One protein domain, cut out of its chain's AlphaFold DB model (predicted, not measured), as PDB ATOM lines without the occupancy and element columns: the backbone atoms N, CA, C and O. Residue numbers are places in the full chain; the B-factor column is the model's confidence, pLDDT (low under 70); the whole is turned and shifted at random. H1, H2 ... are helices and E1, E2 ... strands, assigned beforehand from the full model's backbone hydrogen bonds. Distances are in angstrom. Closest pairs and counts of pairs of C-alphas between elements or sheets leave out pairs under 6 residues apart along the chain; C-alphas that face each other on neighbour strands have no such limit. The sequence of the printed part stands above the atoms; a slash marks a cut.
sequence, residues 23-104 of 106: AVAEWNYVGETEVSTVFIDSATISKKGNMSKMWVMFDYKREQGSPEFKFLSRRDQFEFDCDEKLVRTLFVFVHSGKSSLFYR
ATOM      1  N   ALA A  23     223.600 226.634 356.781       58.28
ATOM      2  CA  ALA A  23     223.907 226.641 355.362       58.28
ATOM      3  C   ALA A  23     224.771 225.403 355.097       58.28
ATOM      4  O   ALA A  23     225.992 225.429 355.236       58.28
ATOM      5  N   VAL A  24     224.115 224.271 354.850       62.44
ATOM      6  CA  VAL A  24     224.783 223.047 354.442       62.44
ATOM      7  C   VAL A  24     225.295 223.355 353.050       62.44
ATOM      8  O   VAL A  24     224.493 223.562 352.146       62.44
ATOM      9  N   ALA A  25     226.617 223.445 352.909       65.25
ATOM     10  CA  ALA A  25     227.244 223.566 351.605       65.25
ATOM     11  C   ALA A  25     226.750 222.402 350.740       65.25
ATOM     12  O   ALA A  25     227.020 221.233 351.044       65.25
ATOM     13  N   GLU A  26     225.970 222.719 349.714       77.31
ATOM     14  CA  GLU A  26     225.384 221.728 348.826       77.31
ATOM     15  C   GLU A  26     226.299 221.624 347.617       77.31
ATOM     16  O   GLU A  26     226.160 222.337 346.626       77.31
ATOM     17  N   TRP A  27     227.313 220.770 347.745       89.06
ATOM     18  CA  TRP A  27     228.237 220.490 346.656       89.06
ATOM     19  C   TRP A  27     227.567 219.573 345.636       89.06
ATOM     20  O   TRP A  27     227.532 218.352 345.799       89.06
ATOM     21  N   ASN A  28     227.042 220.161 344.570       91.00
ATOM     22  CA  ASN A  28     226.399 219.441 343.482       91.00
ATOM     23  C   ASN A  28     227.443 219.002 342.451       91.00
ATOM     24  O   ASN A  28     228.301 219.784 342.039       91.00
ATOM     25  N   TYR A  29     227.357 217.744 342.020       92.25
ATOM     26  CA  TYR A  29     228.165 217.221 340.921       92.25
ATOM     27  C   TYR A  29     227.837 217.969 339.624       92.25
ATOM     28  O   TYR A  29     226.668 218.105 339.265       92.25
ATOM     29  N   VAL A  30     228.870 218.426 338.920       93.44
ATOM     30  CA  VAL A  30     228.734 219.068 337.604       93.44
ATOM     31  C   VAL A  30     229.217 218.150 336.497       93.44
ATOM     32  O   VAL A  30     228.614 218.093 335.429       93.44
ATOM     33  N   GLY A  31     230.311 217.433 336.735       94.56
ATOM     34  CA  GLY A  31     230.924 216.627 335.699       94.56
ATOM     35  C   GLY A  31     232.239 216.008 336.128       94.56
ATOM     36  O   GLY A  31     232.743 216.222 337.232       94.56
ATOM     37  N   GLU A  32     232.823 215.265 335.205       96.19
ATOM     38  CA  GLU A  32     234.133 214.661 335.358       96.19
ATOM     39  C   GLU A  32     234.988 215.003 334.139       96.19
ATOM     40  O   GLU A  32     234.506 215.059 333.009       96.19
ATOM     41  N   THR A  33     236.268 215.255 334.382       95.81
ATOM     42  CA  THR A  33     237.291 215.435 333.354       95.81
ATOM     43  C   THR A  33     238.275 214.270 333.416       95.81
ATOM     44  O   THR A  33     238.202 213.399 334.288       95.81
ATOM     45  N   GLU A  34     239.262 214.247 332.527       96.56
ATOM     46  CA  GLU A  34     240.352 213.267 332.615       96.56
ATOM     47  C   GLU A  34     241.135 213.374 333.935       96.56
ATOM     48  O   GLU A  34     241.668 212.379 334.426       96.56
ATOM     49  N   VAL A  35     241.157 214.561 334.552       96.81
ATOM     50  CA  VAL A  35     242.005 214.864 335.714       96.81
ATOM     51  C   VAL A  35     241.248 214.952 337.038       96.81
ATOM     52  O   VAL A  35     241.845 214.699 338.087       96.81
ATOM     53  N   SER A  36     239.951 215.269 337.035       97.00
ATOM     54  CA  SER A  36     239.194 215.523 338.270       97.00
ATOM     55  C   SER A  36     237.692 215.326 338.123       97.00
ATOM     56  O   SER A  36     237.127 215.573 337.060       97.00
ATOM     57  N   THR A  37     237.027 215.018 339.229       96.88
ATOM     58  CA  THR A  37     235.582 215.226 339.379       96.88
ATOM     59  C   THR A  37     235.324 216.663 339.832       96.88
ATOM     60  O   THR A  37     236.045 217.171 340.694       96.88
ATOM     61  N   VAL A  38     234.328 217.331 339.253       96.00
ATOM     62  CA  VAL A  38     234.034 218.751 339.484       96.00
ATOM     63  C   VAL A  38     232.673 218.909 340.151       96.00
ATOM     64  O   VAL A  38     231.674 218.335 339.709       96.00
ATOM     65  N   PHE A  39     232.641 219.725 341.199       95.12
ATOM     66  CA  PHE A  39     231.442 220.064 341.957       95.12
ATOM     67  C   PHE A  39     231.307 221.579 342.094       95.12
ATOM     68  O   PHE A  39     232.309 222.294 342.071       95.12
ATOM     69  N   ILE A  40     230.087 222.062 342.301       94.19
ATOM     70  CA  ILE A  40     229.794 223.465 342.621       94.19
ATOM     71  C   ILE A  40     229.006 223.549 343.919       94.19
ATOM     72  O   ILE A  40     228.181 222.682 344.180       94.19
ATOM     73  N   ASP A  41     229.235 224.591 344.709       92.88
ATOM     74  CA  ASP A  41     228.380 224.896 345.858       92.88
ATOM     75  C   ASP A  41     227.222 225.787 345.393       92.88
ATOM     76  O   ASP A  41     227.352 227.018 345.330       92.88
ATOM     77  N   SER A  42     226.107 225.163 344.998       88.81
ATOM     78  CA  SER A  42     224.986 225.879 344.375       88.81
ATOM     79  C   SER A  42     224.344 226.900 345.317       88.81
ATOM     80  O   SER A  42     223.905 227.961 344.865       88.81
ATOM     81  N   ALA A  43     224.384 226.639 346.624       87.56
ATOM     82  CA  ALA A  43     223.848 227.519 347.656       87.56
ATOM     83  C   ALA A  43     224.600 228.859 347.751       87.56
ATOM     84  O   ALA A  43     224.078 229.829 348.299       87.56
ATOM     85  N   THR A  44     225.819 228.936 347.206       86.94
ATOM     86  CA  THR A  44     226.665 230.141 347.260       86.94
ATOM     87  C   THR A  44     226.663 230.962 345.975       86.94
ATOM     88  O   THR A  44     227.335 231.997 345.913       86.94
ATOM     89  N   ILE A  45     225.928 230.525 344.945       92.19
ATOM     90  CA  ILE A  45     225.890 231.218 343.658       92.19
ATOM     91  C   ILE A  45     225.256 232.600 343.840       92.19
ATOM     92  O   ILE A  45     224.086 232.734 344.193       92.19
ATOM     93  N   SER A  46     226.024 233.638 343.524       94.44
ATOM     94  CA  SER A  46     225.581 235.030 343.539       94.44
ATOM     95  C   SER A  46     225.691 235.615 342.138       94.44
ATOM     96  O   SER A  46     226.783 235.647 341.572       94.44
ATOM     97  N   LYS A  47     224.587 236.133 341.595       95.56
ATOM     98  CA  LYS A  47     224.533 236.739 340.255       95.56
ATOM     99  C   LYS A  47     224.271 238.240 340.337       95.56
ATOM    100  O   LYS A  47     223.423 238.674 341.115       95.56
ATOM    101  N   LYS A  48     224.970 239.027 339.518       95.81
ATOM    102  CA  LYS A  48     224.756 240.471 339.359       95.81
ATOM    103  C   LYS A  48     225.017 240.870 337.905       95.81
ATOM    104  O   LYS A  48     226.165 241.023 337.504       95.81
ATOM    105  N   GLY A  49     223.948 241.059 337.130       95.62
ATOM    106  CA  GLY A  49     224.062 241.294 335.686       95.62
ATOM    107  C   GLY A  49     224.654 240.074 334.973       95.62
ATOM    108  O   GLY A  49     224.222 238.952 335.233       95.62
ATOM    109  N   ASN A  50     225.661 240.302 334.129       96.00
ATOM    110  CA  ASN A  50     226.457 239.276 333.444       96.00
ATOM    111  C   ASN A  50     227.493 238.590 334.354       96.00
ATOM    112  O   ASN A  50     228.104 237.605 333.947       96.00
ATOM    113  N   MET A  51     227.687 239.078 335.584       97.56
ATOM    114  CA  MET A  51     228.660 238.516 336.516       97.56
ATOM    115  C   MET A  51     228.037 237.433 337.401       97.56
ATOM    116  O   MET A  51     226.979 237.634 338.009       97.56
ATOM    117  N   SER A  52     228.726 236.302 337.549       97.25
ATOM    118  CA  SER A  52     228.337 235.205 338.442       97.25
ATOM    119  C   SER A  52     229.506 234.791 339.327       97.25
ATOM    120  O   SER A  52     230.593 234.529 338.827       97.25
ATOM    121  N   LYS A  53     229.296 234.686 340.638       97.50
ATOM    122  CA  LYS A  53     230.312 234.243 341.600       97.50
ATOM    123  C   LYS A  53     229.869 232.962 342.288       97.50
ATOM    124  O   LYS A  53     228.735 232.897 342.758       97.50
ATOM    125  N   MET A  54     230.752 231.971 342.375       95.50
ATOM    126  CA  MET A  54     230.456 230.688 343.026       95.50
ATOM    127  C   MET A  54     231.719 229.951 343.469       95.50
ATOM    128  O   MET A  54     232.814 230.220 342.968       95.50
ATOM    129  N   TRP A  55     231.553 228.995 344.381       96.06
ATOM    130  CA  TRP A  55     232.602 228.036 344.705       96.06
ATOM    131  C   TRP A  55     232.562 226.817 343.788       96.06
ATOM    132  O   TRP A  55     231.497 226.257 343.524       96.06
ATOM    133  N   VAL A  56     233.742 226.376 343.364       95.62
ATOM    134  CA  VAL A  56     233.960 225.172 342.563       95.62
ATOM    135  C   VAL A  56     234.986 224.298 343.266       95.62
ATOM    136  O   VAL A  56     236.021 224.779 343.721       95.62
ATOM    137  N   MET A  57     234.703 223.005 343.364       96.19
ATOM    138  CA  MET A  57     235.605 222.018 343.936       96.19
ATOM    139  C   MET A  57     236.083 221.065 342.851       96.19
ATOM    140  O   MET A  57     235.285 220.425 342.169       96.19
ATOM    141  N   PHE A  58     237.397 220.938 342.753       97.00
ATOM    142  CA  PHE A  58     238.083 219.957 341.933       97.00
ATOM    143  C   PHE A  58     238.584 218.841 342.837       97.00
ATOM    144  O   PHE A  58     239.377 219.073 343.750       97.00
ATOM    145  N   ASP A  59     238.124 217.626 342.582       96.75
ATOM    146  CA  ASP A  59     238.543 216.430 343.296       96.75
ATOM    147  C   ASP A  59     239.388 215.560 342.356       96.75
ATOM    148  O   ASP A  59     238.872 214.828 341.508       96.75
ATOM    149  N   TYR A  60     240.713 215.685 342.449       97.62
ATOM    150  CA  TYR A  60     241.655 215.168 341.455       97.62
ATOM    151  C   TYR A  60     241.838 213.661 341.552       97.62
ATOM    152  O   TYR A  60     241.918 213.105 342.644       97.62
ATOM    153  N   LYS A  61     241.947 212.977 340.413       96.25
ATOM    154  CA  LYS A  61     242.146 211.516 340.373       96.25
ATOM    155  C   LYS A  61     243.529 211.089 340.875       96.25
ATOM    156  O   LYS A  61     243.684 209.968 341.343       96.25
ATOM    157  N   ARG A  62     244.523 211.977 340.775       96.69
ATOM    158  CA  ARG A  62     245.907 211.783 341.235       96.69
ATOM    159  C   ARG A  62     246.390 213.021 341.982       96.69
ATOM    160  O   ARG A  62     245.847 214.104 341.768       96.69
ATOM    161  N   GLU A  63     247.414 212.856 342.816       96.62
ATOM    162  CA  GLU A  63     248.065 213.969 343.517       96.62
ATOM    163  C   GLU A  63     248.516 215.044 342.521       96.62
ATOM    164  O   GLU A  63     249.061 214.739 341.459       96.62
ATOM    165  N   GLN A  64     248.255 216.298 342.868       96.56
ATOM    166  CA  GLN A  64     248.698 217.485 342.146       96.56
ATOM    167  C   GLN A  64     249.728 218.239 342.993       96.56
ATOM    168  O   GLN A  64     249.747 218.091 344.215       96.56
ATOM    169  N   GLY A  65     250.534 219.090 342.353       94.56
ATOM    170  CA  GLY A  65     251.528 219.936 343.021       94.56
ATOM    171  C   GLY A  65     252.968 219.459 342.821       94.56
ATOM    172  O   GLY A  65     253.257 218.712 341.886       94.56
ATOM    173  N   SER A  66     253.874 219.942 343.671       94.19
ATOM    174  CA  SER A  66     255.288 219.549 343.657       94.19
ATOM    175  C   SER A  66     255.531 218.370 344.609       94.19
ATOM    176  O   SER A  66     254.664 218.050 345.425       94.19
ATOM    177  N   PRO A  67     256.698 217.706 344.553       92.69
ATOM    178  CA  PRO A  67     257.036 216.637 345.494       92.69
ATOM    179  C   PRO A  67     256.910 217.035 346.974       92.69
ATOM    180  O   PRO A  67     256.502 216.211 347.791       92.69
ATOM    181  N   GLU A  68     257.211 218.290 347.304       94.88
ATOM    182  CA  GLU A  68     257.187 218.860 348.658       94.88
ATOM    183  C   GLU A  68     255.794 219.349 349.076       94.88
ATOM    184  O   GLU A  68     255.527 219.511 350.267       94.88
ATOM    185  N   PHE A  69     254.902 219.595 348.112       94.88
ATOM    186  CA  PHE A  69     253.568 220.119 348.367       94.88
ATOM    187  C   PHE A  69     252.532 219.461 347.461       94.88
ATOM    188  O   PHE A  69     252.353 219.840 346.300       94.88
ATOM    189  N   LYS A  70     251.822 218.486 348.031       97.06
ATOM    190  CA  LYS A  70     250.852 217.662 347.318       97.06
ATOM    191  C   LYS A  70     249.433 217.863 347.822       97.06
ATOM    192  O   LYS A  70     249.199 217.992 349.024       97.06
ATOM    193  N   PHE A  71     248.479 217.824 346.903       97.06
ATOM    194  CA  PHE A  71     247.057 217.899 347.218       97.06
ATOM    195  C   PHE A  71     246.217 217.002 346.304       97.06
ATOM    196  O   PHE A  71     246.580 216.740 345.159       97.06
ATOM    197  N   LEU A  72     245.080 216.534 346.819       97.31
ATOM    198  CA  LEU A  72     244.118 215.696 346.089       97.31
ATOM    199  C   LEU A  72     242.803 216.411 345.808       97.31
ATOM    200  O   LEU A  72     242.031 215.958 344.964       97.31
ATOM    201  N   SER A  73     242.546 217.540 346.462       97.12
ATOM    202  CA  SER A  73     241.405 218.376 346.120       97.12
ATOM    203  C   SER A  73     241.697 219.857 346.293       97.12
ATOM    204  O   SER A  73     242.603 220.262 347.024       97.12
ATOM    205  N   ARG A  74     240.930 220.669 345.572       96.38
ATOM    206  CA  ARG A  74     241.048 222.122 345.548       96.38
ATOM    207  C   ARG A  74     239.663 222.756 345.494       96.38
ATOM    208  O   ARG A  74     238.802 222.269 344.770       96.38
ATOM    209  N   ARG A  75     239.447 223.824 346.259       95.56
ATOM    210  CA  ARG A  75     238.241 224.657 346.243       95.56
ATOM    211  C   ARG A  75     238.608 226.067 345.819       95.56
ATOM    212  O   ARG A  75     239.400 226.719 346.499       95.56
ATOM    213  N   ASP A  76     237.972 226.528 344.758       97.31
ATOM    214  CA  ASP A  76     238.194 227.844 344.183       97.31
ATOM    215  C   ASP A  76     236.920 228.667 344.253       97.31
ATOM    216  O   ASP A  76     235.833 228.152 343.997       97.31
ATOM    217  N   GLN A  77     237.049 229.952 344.573       97.75
ATOM    218  CA  GLN A  77     235.970 230.902 344.329       97.75
ATOM    219  C   GLN A  77     236.248 231.590 343.006       97.75
ATOM    220  O   GLN A  77     237.229 232.329 342.887       97.75
ATOM    221  N   PHE A  78     235.375 231.360 342.036       97.81
ATOM    222  CA  PHE A  78     235.444 232.020 340.744       97.81
ATOM    223  C   PHE A  78     234.397 233.115 340.643       97.81
ATOM    224  O   PHE A  78     233.289 232.994 341.167       97.81
ATOM    225  N   GLU A  79     234.764 234.163 339.923       98.06
ATOM    226  CA  GLU A  79     233.871 235.165 339.369       98.06
ATOM    227  C   GLU A  79     233.942 235.061 337.841       98.06
ATOM    228  O   GLU A  79     235.020 235.108 337.256       98.06
ATOM    229  N   PHE A  80     232.794 234.857 337.210       97.38
ATOM    230  CA  PHE A  80     232.637 234.663 335.776       97.38
ATOM    231  C   PHE A  80     231.985 235.896 335.171       97.38
ATOM    232  O   PHE A  80     230.938 236.318 335.664       97.38
ATOM    233  N   ASP A  81     232.564 236.413 334.094       97.69
ATOM    234  CA  ASP A  81     231.859 237.270 333.144       97.69
ATOM    235  C   ASP A  81     231.225 236.363 332.087       97.69
ATOM    236  O   ASP A  81     231.924 235.737 331.283       97.69
ATOM    237  N   CYS A  82     229.901 236.218 332.136       95.38
ATOM    238  CA  CYS A  82     229.179 235.301 331.263       95.38
ATOM    239  C   CYS A  82     229.100 235.779 329.804       95.38
ATOM    240  O   CYS A  82     228.945 234.930 328.923       95.38
ATOM    241  N   ASP A  83     229.233 237.081 329.549       97.19
ATOM    242  CA  ASP A  83     229.125 237.651 328.202       97.19
ATOM    243  C   ASP A  83     230.471 237.534 327.481       97.19
ATOM    244  O   ASP A  83     230.558 236.964 326.390       97.19
ATOM    245  N   GLU A  84     231.544 237.963 328.148       97.50
ATOM    246  CA  GLU A  84     232.910 237.931 327.606       97.50
ATOM    247  C   GLU A  84     233.598 236.563 327.782       97.50
ATOM    248  O   GLU A  84     234.703 236.337 327.286       97.50
ATOM    249  N   LYS A  85     232.953 235.622 328.488       95.88
ATOM    250  CA  LYS A  85     233.480 234.281 328.823       95.88
ATOM    251  C   LYS A  85     234.819 234.332 329.562       95.88
ATOM    252  O   LYS A  85     235.682 233.470 329.376       95.88
ATOM    253  N   LEU A  86     234.985 235.331 330.422       97.25
ATOM    254  CA  LEU A  86     236.173 235.499 331.252       97.25
ATOM    255  C   LEU A  86     235.947 234.903 332.639       97.25
ATOM    256  O   LEU A  86     234.833 234.895 333.164       97.25
ATOM    257  N   VAL A  87     237.027 234.426 333.255       97.31
ATOM    258  CA  VAL A  87     237.006 233.941 334.635       97.31
ATOM    259  C   VAL A  87     238.099 234.614 335.450       97.31
ATOM    260  O   VAL A  87     239.243 234.746 335.012       97.31
ATOM    261  N   ARG A  88     237.744 235.015 336.666       97.69
ATOM    262  CA  ARG A  88     238.659 235.518 337.682       97.69
ATOM    263  C   ARG A  88     238.636 234.589 338.886       97.69
ATOM    264  O   ARG A  88     237.589 234.347 339.480       97.69
ATOM    265  N   THR A  89     239.808 234.115 339.291       98.06
ATOM    266  CA  THR A  89     239.982 233.380 340.550       98.06
ATOM    267  C   THR A  89     240.129 234.366 341.701       98.06
ATOM    268  O   THR A  89     241.032 235.203 341.684       98.06
ATOM    269  N   LEU A  90     239.251 234.278 342.697       97.81
ATOM    270  CA  LEU A  90     239.279 235.129 343.890       97.81
ATOM    271  C   LEU A  90     240.021 234.458 345.046       97.81
ATOM    272  O   LEU A  90     240.831 235.093 345.715       97.81
ATOM    273  N   PHE A  91     239.763 233.167 345.260       97.75
ATOM    274  CA  PHE A  91     240.372 232.378 346.328       97.75
ATOM    275  C   PHE A  91     240.694 230.972 345.850       97.75
ATOM    276  O   PHE A  91     240.009 230.446 344.975       97.75
ATOM    277  N   VAL A  92     241.706 230.373 346.480       97.00
ATOM    278  CA  VAL A  92     242.147 228.999 346.244       97.00
ATOM    279  C   VAL A  92     242.473 228.349 347.580       97.00
ATOM    280  O   VAL A  92     243.306 228.850 348.333       97.00
ATOM    281  N   PHE A  93     241.855 227.205 347.846       95.69
ATOM    282  CA  PHE A  93     242.176 226.346 348.979       95.69
ATOM    283  C   PHE A  93     242.501 224.955 348.476       95.69
ATOM    284  O   PHE A  93     241.725 224.374 347.728       95.69
ATOM    285  N   VAL A  94     243.603 224.385 348.936       96.38
ATOM    286  CA  VAL A  94     244.015 223.025 348.580       96.38
ATOM    287  C   VAL A  94     244.003 222.131 349.808       96.38
ATOM    288  O   VAL A  94     244.248 222.588 350.923       96.38
ATOM    289  N   HIS A  95     243.685 220.859 349.596       95.00
ATOM    290  CA  HIS A  95     243.548 219.858 350.647       95.00
ATOM    291  C   HIS A  95     244.305 218.596 350.240       95.00
ATOM    292  O   HIS A  95     244.175 218.116 349.110       95.00
ATOM    293  N   SER A  96     245.080 218.039 351.170       94.44
ATOM    294  CA  SER A  96     245.841 216.802 350.951       94.44
ATOM    295  C   SER A  96     244.937 215.604 350.658       94.44
ATOM    296  O   SER A  96     245.336 214.708 349.925       94.44
ATOM    297  N   GLY A  97     243.708 215.606 351.184       93.25
ATOM    298  CA  GLY A  97     242.713 214.556 350.982       93.25
ATOM    299  C   GLY A  97     241.655 214.873 349.923       93.25
ATOM    300  O   GLY A  97     241.545 215.986 349.405       93.25
ATOM    301  N   LYS A  98     240.835 213.859 349.635       91.56
ATOM    302  CA  LYS A  98     239.648 213.936 348.778       91.56
ATOM    303  C   LYS A  98     238.513 214.653 349.504       91.56
ATOM    304  O   LYS A  98     237.922 214.098 350.429       91.56
ATOM    305  N   SER A  99     238.186 215.870 349.080       88.31
ATOM    306  CA  SER A  99     237.118 216.649 349.715       88.31
ATOM    307  C   SER A  99     235.733 216.057 349.436       88.31
ATOM    308  O   SER A  99     234.858 216.122 350.295       88.31
ATOM    309  N   SER A 100     235.535 215.406 348.282       80.69
ATOM    310  CA  SER A 100     234.240 214.813 347.909       80.69
ATOM    311  C   SER A 100     233.730 213.760 348.903       80.69
ATOM    312  O   SER A 100     232.519 213.596 349.035       80.69
ATOM    313  N   LEU A 101     234.621 213.095 349.648       78.12
ATOM    314  CA  LEU A 101     234.257 212.111 350.674       78.12
ATOM    315  C   LEU A 101     233.497 212.727 351.858       78.12
ATOM    316  O   LEU A 101     232.730 212.028 352.508       78.12
ATOM    317  N   PHE A 102     233.688 214.019 352.125       70.38
ATOM    318  CA  PHE A 102     233.016 214.717 353.224       70.38
ATOM    319  C   PHE A 102     231.668 215.318 352.818       70.38
ATOM    320  O   PHE A 102     230.838 215.591 353.678       70.38
ATOM    321  N   TYR A 103     231.454 215.539 351.518       67.75
ATOM    322  CA  TYR A 103     230.280 216.254 351.003       67.75
ATOM    323  C   TYR A 103     229.302 215.365 350.238       67.75
ATOM    324  O   TYR A 103     228.182 215.786 349.957       67.75
ATOM    325  N   ARG A 104     229.690 214.129 349.913       58.00
ATOM    326  CA  ARG A 104     228.768 213.140 349.360       58.00
ATOM    327  C   ARG A 104     227.790 212.741 350.466       58.00
ATOM    328  O   ARG A 104     228.166 212.028 351.393       58.00
TER     329      ARG A 104
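What this domain is: This is residues 23 to 104 of the 106 residues of an uncharacterized protein of Nitrosomonas nitrosa (UniProt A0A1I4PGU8). A strongly twisted antiparallel sheet makes the body, built on the long hairpin of E4 and E5, with E6 beside E5 and, on the opposite side of the hairpin, E2 and the short E3 beside different parts of E4. E1 pairs with E2 at that edge, and the small helix H1 packs over the sheet; E4 bends by 102 degrees at residue 62 and E5 by 79 degrees at residue 72, where the tip of their hairpin turns aside. The printed part has 82 residues, with named elements in the order E1, E2, E3, E4, E5, E6, H1; the class is mostly strand. The whole is compact, with a radius of gyration of the C-alphas of 13.4 A, and elongated, spanning 41 by 27 by 21 A.

How they stand to each other: Start at E1, residues 27 to 32, an edge strand that forms a hairpin with E2, residues 36 to 41; look for N 28 and O 40, 2.8 A apart. On the other side of E2 is E4, residues 51 to 66, antiparallel to it, with N 39 and O 57 2.9 A apart. E3, residues 46 to 48, lies on the same side of E4 as E2, beside residues 51 to 53, with N 46 and O 53 2.9 A apart; E2 and E3 are apart. On the other side of E4 find E5, residues 69 to 81, where N 56 and O 76 are 2.8 A apart. On the other side of E5 from E4 is E6, residues 86 to 95, an edge strand antiparallel to E5, with N 75 and O 93 2.8 A apart. E3, E4, E5 and E6 form a meander, each strand the antiparallel neighbour of the one before. H1, residues 100 to 103, is on the sheet at a height of 8.2 A and only just over E4, with 3 of its C-alphas falling on that strand; the closest C-alphas of H1 and E4 are those of Ser 100 and Asp 59, 6.5 A apart. H1 is too short for any O i to N i+4 pair; its one O i to N i+3 pair is within hydrogen-bond range.

Where its parts are: Find C-alpha 27 at (228.237, 220.490, 346.656), where E1 begins. E2 ends at residue 41, and E3 follows with three residues. From C-alpha 51 at (228.660, 238.516, 336.516) E4 runs 33.5 A to residue 66; E5 covers 31.6 A and E6 26.0 A, with a bend of 63 degrees at residue 90. H1 ends at C-alpha 103, (230.280, 216.254, 351.003).

The domain as a whole: The two C-alphas farthest apart are those of Gly 49 and Pro 67, at 42.3 A. The printed part has no cut, and the links between its named elements are tight. Its mean pLDDT is 92.5; look for values under 70 at residues 23 to 25 and 103 to 104.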